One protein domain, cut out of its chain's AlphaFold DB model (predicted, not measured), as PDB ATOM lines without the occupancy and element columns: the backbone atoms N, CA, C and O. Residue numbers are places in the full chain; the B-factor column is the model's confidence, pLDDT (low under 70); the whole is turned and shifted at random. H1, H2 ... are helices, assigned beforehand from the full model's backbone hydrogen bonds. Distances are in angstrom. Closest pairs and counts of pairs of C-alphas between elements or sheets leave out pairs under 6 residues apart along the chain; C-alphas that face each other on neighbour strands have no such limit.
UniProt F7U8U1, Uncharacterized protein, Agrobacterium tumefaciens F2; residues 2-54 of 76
ATOM      1  N   LEU A   2     371.694 231.494 192.083       68.94
ATOM      2  CA  LEU A   2     370.446 232.105 191.588       68.94
ATOM      3  C   LEU A   2     369.590 232.793 192.674       68.94
ATOM      4  O   LEU A   2     369.140 233.918 192.477       68.94
ATOM      5  N   ASN A   3     369.445 232.185 193.857       75.25
ATOM      6  CA  ASN A   3     368.599 232.736 194.930       75.25
ATOM      7  C   ASN A   3     369.051 234.122 195.430       75.25
ATOM      8  O   ASN A   3     368.223 234.918 195.868       75.25
ATOM      9  N   GLY A   4     370.351 234.429 195.359       83.06
ATOM     10  CA  GLY A   4     370.883 235.741 195.744       83.06
ATOM     11  C   GLY A   4     370.525 236.834 194.736       83.06
ATOM     12  O   GLY A   4     370.118 237.924 195.133       83.06
ATOM     13  N   VAL A   5     370.602 236.510 193.442       86.12
ATOM     14  CA  VAL A   5     370.257 237.418 192.337       86.12
ATOM     15  C   VAL A   5     368.759 237.706 192.329       86.12
ATOM     16  O   VAL A   5     368.364 238.866 192.273       86.12
ATOM     17  N   VAL A   6     367.925 236.673 192.493       89.50
ATOM     18  CA  VAL A   6     366.462 236.824 192.569       89.50
ATOM     19  C   VAL A   6     366.064 237.691 193.763       89.50
ATOM     20  O   VAL A   6     365.284 238.627 193.611       89.50
ATOM     21  N   LYS A   7     366.648 237.448 194.945       88.12
ATOM     22  CA  LYS A   7     366.402 238.271 196.140       88.12
ATOM     23  C   LYS A   7     366.856 239.721 195.942       88.12
ATOM     24  O   LYS A   7     366.165 240.635 196.391       88.12
ATOM     25  N   GLY A   8     367.992 239.926 195.276       88.81
ATOM     26  CA  GLY A   8     368.505 241.244 194.904       88.81
ATOM     27  C   GLY A   8     367.532 241.995 193.998       88.81
ATOM     28  O   GLY A   8     367.061 243.067 194.380       88.81
ATOM     29  N   ALA A   9     367.146 241.383 192.877       90.56
ATOM     30  CA  ALA A   9     366.228 241.956 191.894       90.56
ATOM     31  C   ALA A   9     364.852 242.275 192.497       90.56
ATOM     32  O   ALA A   9     364.358 243.390 192.353       90.56
ATOM     33  N   LEU A  10     364.263 241.349 193.265       90.44
ATOM     34  CA  LEU A  10     363.007 241.599 193.984       90.44
ATOM     35  C   LEU A  10     363.143 242.757 194.975       90.44
ATOM     36  O   LEU A  10     362.270 243.618 195.048       90.44
ATOM     37  N   SER A  11     364.241 242.812 195.734       88.44
ATOM     38  CA  SER A  11     364.459 243.905 196.684       88.44
ATOM     39  C   SER A  11     364.599 245.261 195.993       88.44
ATOM     40  O   SER A  11     364.147 246.269 196.542       88.44
ATOM     41  N   GLU A  12     365.181 245.289 194.796       90.31
ATOM     42  CA  GLU A  12     365.355 246.491 193.990       90.31
ATOM     43  C   GLU A  12     364.025 246.956 193.400       90.31
ATOM     44  O   GLU A  12     363.662 248.120 193.578       90.31
ATOM     45  N   ILE A  13     363.259 246.038 192.804       93.00
ATOM     46  CA  ILE A  13     361.912 246.304 192.292       93.00
ATOM     47  C   ILE A  13     361.037 246.868 193.410       93.00
ATOM     48  O   ILE A  13     360.488 247.954 193.260       93.00
ATOM     49  N   LEU A  14     360.983 246.209 194.570       89.62
ATOM     50  CA  LEU A  14     360.177 246.660 195.710       89.62
ATOM     51  C   LEU A  14     360.604 248.029 196.258       89.62
ATOM     52  O   LEU A  14     359.788 248.754 196.825       89.62
ATOM     53  N   THR A  15     361.886 248.376 196.137       89.75
ATOM     54  CA  THR A  15     362.382 249.689 196.571       89.75
ATOM     55  C   THR A  15     362.024 250.769 195.546       89.75
ATOM     56  O   THR A  15     361.623 251.861 195.946       89.75
ATOM     57  N   LYS A  16     362.104 250.470 194.240       91.19
ATOM     58  CA  LYS A  16     361.730 251.389 193.150       91.19
ATOM     59  C   LYS A  16     360.222 251.628 193.067       91.19
ATOM     60  O   LYS A  16     359.808 252.757 192.842       91.19
ATOM     61  N   THR A  17     359.405 250.605 193.317       89.62
ATOM     62  CA  THR A  17     357.936 250.724 193.371       89.62
ATOM     63  C   THR A  17     357.429 251.369 194.664       89.62
ATOM     64  O   THR A  17     356.230 251.565 194.827       89.62
ATOM     65  N   GLY A  18     358.316 251.687 195.614       81.50
ATOM     66  CA  GLY A  18     357.964 252.354 196.871       81.50
ATOM     67  C   GLY A  18     357.289 251.459 197.916       81.50
ATOM     68  O   GLY A  18     357.101 251.891 199.055       81.50
ATOM     69  N   LEU A  19     356.993 250.198 197.584       85.56
ATOM     70  CA  LEU A  19     356.389 249.220 198.497       85.56
ATOM     71  C   LEU A  19     357.321 248.876 199.668       85.56
ATOM     72  O   LEU A  19     356.876 248.638 200.793       85.56
ATOM     73  N   ARG A  20     358.640 248.888 199.440       86.38
ATOM     74  CA  ARG A  20     359.651 248.628 200.468       86.38
ATOM     75  C   ARG A  20     360.348 249.910 200.896       86.38
ATOM     76  O   ARG A  20     361.209 250.452 200.206       86.38
ATOM     77  N   LYS A  21     360.047 250.353 202.120       84.81
ATOM     78  CA  LYS A  21     360.721 251.500 202.744       84.81
ATOM     79  C   LYS A  21     362.198 251.196 202.997       84.81
ATOM     80  O   LYS A  21     362.550 250.189 203.618       84.81
ATOM     81  N   THR A  22     363.070 252.116 202.588       85.75
ATOM     82  CA  THR A  22     364.497 252.038 202.920       85.75
ATOM     83  C   THR A  22     364.712 252.179 204.429       85.75
ATOM     84  O   THR A  22     363.903 252.774 205.151       85.75
ATOM     85  N   ARG A  23     365.850 251.681 204.928       82.50
ATOM     86  CA  ARG A  23     366.227 251.806 206.348       82.50
ATOM     87  C   ARG A  23     366.227 253.266 206.817       82.50
ATOM     88  O   ARG A  23     365.835 253.540 207.948       82.50
ATOM     89  N   ARG A  24     366.627 254.199 205.945       78.81
ATOM     90  CA  ARG A  24     366.643 255.642 206.225       78.81
ATOM     91  C   ARG A  24     365.229 256.201 206.361       78.81
ATOM     92  O   ARG A  24     364.944 256.873 207.346       78.81
ATOM     93  N   THR A  25     364.341 255.875 205.423       81.12
ATOM     94  CA  THR A  25     362.936 256.298 205.472       81.12
ATOM     95  C   THR A  25     362.250 255.747 206.719       81.12
ATOM     96  O   THR A  25     361.608 256.499 207.438       81.12
ATOM     97  N   ARG A  26     362.476 254.467 207.051       80.25
ATOM     98  CA  ARG A  26     361.917 253.833 208.256       80.25
ATOM     99  C   ARG A  26     362.409 254.478 209.557       80.25
ATOM    100  O   ARG A  26     361.642 254.598 210.507       80.25
ATOM    101  N   ARG A  27     363.679 254.903 209.611       77.12
ATOM    102  CA  ARG A  27     364.229 255.643 210.761       77.12
ATOM    103  C   ARG A  27     363.580 257.019 210.916       77.12
ATOM    104  O   ARG A  27     363.181 257.349 212.022       77.12
ATOM    105  N   ARG A  28     363.417 257.767 209.819       72.88
ATOM    106  CA  ARG A  28     362.757 259.087 209.823       72.88
ATOM    107  C   ARG A  28     361.275 259.011 210.179       72.88
ATOM    108  O   ARG A  28     360.776 259.840 210.923       72.88
ATOM    109  N   THR A  29     360.562 257.994 209.697       67.31
ATOM    110  CA  THR A  29     359.171 257.798 210.124       67.31
ATOM    111  C   THR A  29     359.109 257.454 211.608       67.31
ATOM    112  O   THR A  29     358.273 257.995 212.311       67.31
ATOM    113  N   LYS A  30     360.028 256.619 212.119       65.69
ATOM    114  CA  LYS A  30     360.051 256.255 213.542       65.69
ATOM    115  C   LYS A  30     360.378 257.442 214.460       65.69
ATOM    116  O   LYS A  30     359.804 257.511 215.539       65.69
ATOM    117  N   SER A  31     361.250 258.365 214.043       60.38
ATOM    118  CA  SER A  31     361.485 259.605 214.798       60.38
ATOM    119  C   SER A  31     360.234 260.484 214.824       60.38
ATOM    120  O   SER A  31     359.830 260.908 215.899       60.38
ATOM    121  N   ASN A  32     359.558 260.646 213.681       57.28
ATOM    122  CA  ASN A  32     358.380 261.513 213.564       57.28
ATOM    123  C   ASN A  32     357.136 260.987 214.304       57.28
ATOM    124  O   ASN A  32     356.270 261.778 214.656       57.28
ATOM    125  N   THR A  33     357.016 259.671 214.522       59.12
ATOM    126  CA  THR A  33     355.874 259.066 215.244       59.12
ATOM    127  C   THR A  33     356.109 258.951 216.753       59.12
ATOM    128  O   THR A  33     355.193 258.621 217.498       59.12
ATOM    129  N   SER A  34     357.330 259.198 217.235       56.50
ATOM    130  CA  SER A  34     357.603 259.198 218.675       56.50
ATOM    131  C   SER A  34     357.206 260.541 219.292       56.50
ATOM    132  O   SER A  34     357.532 261.586 218.735       56.50
ATOM    133  N   LEU A  35     356.550 260.529 220.458       55.97
ATOM    134  CA  LEU A  35     356.220 261.742 221.230       55.97
ATOM    135  C   LEU A  35     357.448 262.650 221.459       55.97
ATOM    136  O   LEU A  35     357.317 263.868 221.465       55.97
ATOM    137  N   ALA A  36     358.643 262.058 221.555       56.47
ATOM    138  CA  ALA A  36     359.918 262.758 221.715       56.47
ATOM    139  C   ALA A  36     360.524 263.327 220.411       56.47
ATOM    140  O   ALA A  36     361.452 264.122 220.485       56.47
ATOM    141  N   GLY A  37     360.040 262.935 219.226       54.41
ATOM    142  CA  GLY A  37     360.598 263.342 217.924       54.41
ATOM    143  C   GLY A  37     359.576 263.897 216.924       54.41
ATOM    144  O   GLY A  37     359.933 264.191 215.783       54.41
ATOM    145  N   GLY A  38     358.311 264.020 217.330       65.25
ATOM    146  CA  GLY A  38     357.269 264.733 216.591       65.25
ATOM    147  C   GLY A  38     357.354 266.252 216.776       65.25
ATOM    148  O   GLY A  38     358.346 266.775 217.280       65.25
ATOM    149  N   ILE A  39     356.286 266.967 216.407       65.69
ATOM    150  CA  ILE A  39     356.212 268.441 216.465       65.69
ATOM    151  C   ILE A  39     356.633 268.965 217.847       65.69
ATOM    152  O   ILE A  39     357.498 269.829 217.934       65.69
ATOM    153  N   VAL A  40     356.111 268.375 218.927       67.81
ATOM    154  CA  VAL A  40     356.442 268.767 220.309       67.81
ATOM    155  C   VAL A  40     357.929 268.568 220.624       67.81
ATOM    156  O   VAL A  40     358.549 269.463 221.189       67.81
ATOM    157  N   GLY A  41     358.523 267.449 220.201       70.00
ATOM    158  CA  GLY A  41     359.959 267.196 220.354       70.00
ATOM    159  C   GLY A  41     360.816 268.196 219.578       70.00
ATOM    160  O   GLY A  41     361.767 268.740 220.126       70.00
ATOM    161  N   SER A  42     360.430 268.518 218.340       69.25
ATOM    162  CA  SER A  42     361.136 269.518 217.529       69.25
ATOM    163  C   SER A  42     361.013 270.941 218.080       69.25
ATOM    164  O   SER A  42     361.978 271.698 218.023       69.25
ATOM    165  N   VAL A  43     359.856 271.298 218.649       75.25
ATOM    166  CA  VAL A  43     359.633 272.599 219.295       75.25
ATOM    167  C   VAL A  43     360.432 272.689 220.590       75.25
ATOM    168  O   VAL A  43     361.094 273.696 220.814       75.25
ATOM    169  N   LEU A  44     360.438 271.632 221.410       78.12
ATOM    170  CA  LEU A  44     361.239 271.565 222.633       78.12
ATOM    171  C   LEU A  44     362.740 271.639 222.325       78.12
ATOM    172  O   LEU A  44     363.460 272.396 222.966       78.12
ATOM    173  N   GLU A  45     363.210 270.909 221.313       75.12
ATOM    174  CA  GLU A  45     364.607 270.952 220.880       75.12
ATOM    175  C   GLU A  45     364.987 272.325 220.304       75.12
ATOM    176  O   GLU A  45     366.065 272.840 220.596       75.12
ATOM    177  N   ALA A  46     364.089 272.975 219.557       77.38
ATOM    178  CA  ALA A  46     364.289 274.348 219.097       77.38
ATOM    179  C   ALA A  46     364.340 275.348 220.265       77.38
ATOM    180  O   ALA A  46     365.207 276.220 220.272       77.38
ATOM    181  N   ALA A  47     363.473 275.203 221.271       78.50
ATOM    182  CA  ALA A  47     363.475 276.053 222.463       78.50
ATOM    183  C   ALA A  47     364.753 275.867 223.295       78.50
ATOM    184  O   ALA A  47     365.354 276.850 223.722       78.50
ATOM    185  N   ILE A  48     365.208 274.626 223.482       79.69
ATOM    186  CA  ILE A  48     366.461 274.328 224.188       79.69
ATOM    187  C   ILE A  48     367.651 274.921 223.426       79.69
ATOM    188  O   ILE A  48     368.484 275.596 224.024       79.69
ATOM    189  N   ASN A  49     367.715 274.743 222.106       73.75
ATOM    190  CA  ASN A  49     368.787 275.314 221.289       73.75
ATOM    191  C   ASN A  49     368.745 276.850 221.226       73.75
ATOM    192  O   ASN A  49     369.789 277.471 221.058       73.75
ATOM    193  N   ALA A  50     367.568 277.466 221.374       72.94
ATOM    194  CA  ALA A  50     367.427 278.916 221.493       72.94
ATOM    195  C   ALA A  50     367.838 279.438 222.883       72.94
ATOM    196  O   ALA A  50     368.385 280.534 222.991       72.94
ATOM    197  N   ALA A  51     367.595 278.661 223.943       73.12
ATOM    198  CA  ALA A  51     367.981 278.998 225.313       73.12
ATOM    199  C   ALA A  51     369.487 278.809 225.570       73.12
ATOM    200  O   ALA A  51     370.082 279.510 226.392       73.12
ATOM    201  N   VAL A  52     370.126 277.873 224.866       76.94
ATOM    202  CA  VAL A  52     371.572 277.656 224.939       76.94
ATOM    203  C   VAL A  52     372.276 278.682 224.051       76.94
ATOM    204  O   VAL A  52     372.057 278.736 222.844       76.94
ATOM    205  N   LYS A  53     373.165 279.499 224.637       70.50
ATOM    206  CA  LYS A  53     373.991 280.443 223.865       70.50
ATOM    207  C   LYS A  53     374.723 279.683 222.748       70.50
ATOM    208  O   LYS A  53     375.390 278.689 223.051       70.50
ATOM    209  N   PRO A  54     374.648 280.140 221.485       68.44
ATOM    210  CA  PRO A  54     375.292 279.450 220.381       68.44
ATOM    211  C   PRO A  54     376.791 279.359 220.652       68.44
ATOM    212  O   PRO A  54     377.459 280.366 220.903       68.44
TER     213      PRO A  54
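Overview. This is residues 2 to 54 of the 76 residues of an uncharacterized protein of Agrobacterium tumefaciens F2 (UniProt F7U8U1). The domain is a stretched chain of three helices set one after another, H1 at one end, H2 in the middle and H3 at the other end, with no core where they pack together. Residues 2 to 10 of H1 and residues 46 to 54 stick out at the two ends. The printed part has 53 residues, with named helices H1, H2 and H3 in chain order and no named strand: all helix. It is extended, a rod of 58 by 21 by 15 A, with a radius of gyration of the C-alphas of 18.4 A.

Along the chain. H1, the longest helix, holds residues 2 to 16 and measures 21.2 A, beginning at C-alpha 2 (370.446, 232.105, 191.588). H2 holds residues 23 to 33, 15.5 A. H3 holds residues 39 to 51, 18.1 A, ending at C-alpha 51 (367.981, 278.998, 225.313).

Arrangement. H1 is apart from H2 and from H3. H2 and H3 are close but not clearly touching; their closest C-alphas, those of Asn 32 and Ile 39, are 7.8 A apart. Their lines are about perpendicular, at 85 degrees. In H1, H2 and H3 every O i to N i+4 pair is within hydrogen-bond range.

Size, cuts and confidence. The C-alphas farthest apart, those of Leu 2 and Lys 53, are 58.2 A apart. The printed part has no cut. The link from H1 to H2 is short, that from H2 to H3 tight. The pLDDT is under 70 at residues 2, 29 to 40, 42 and 54.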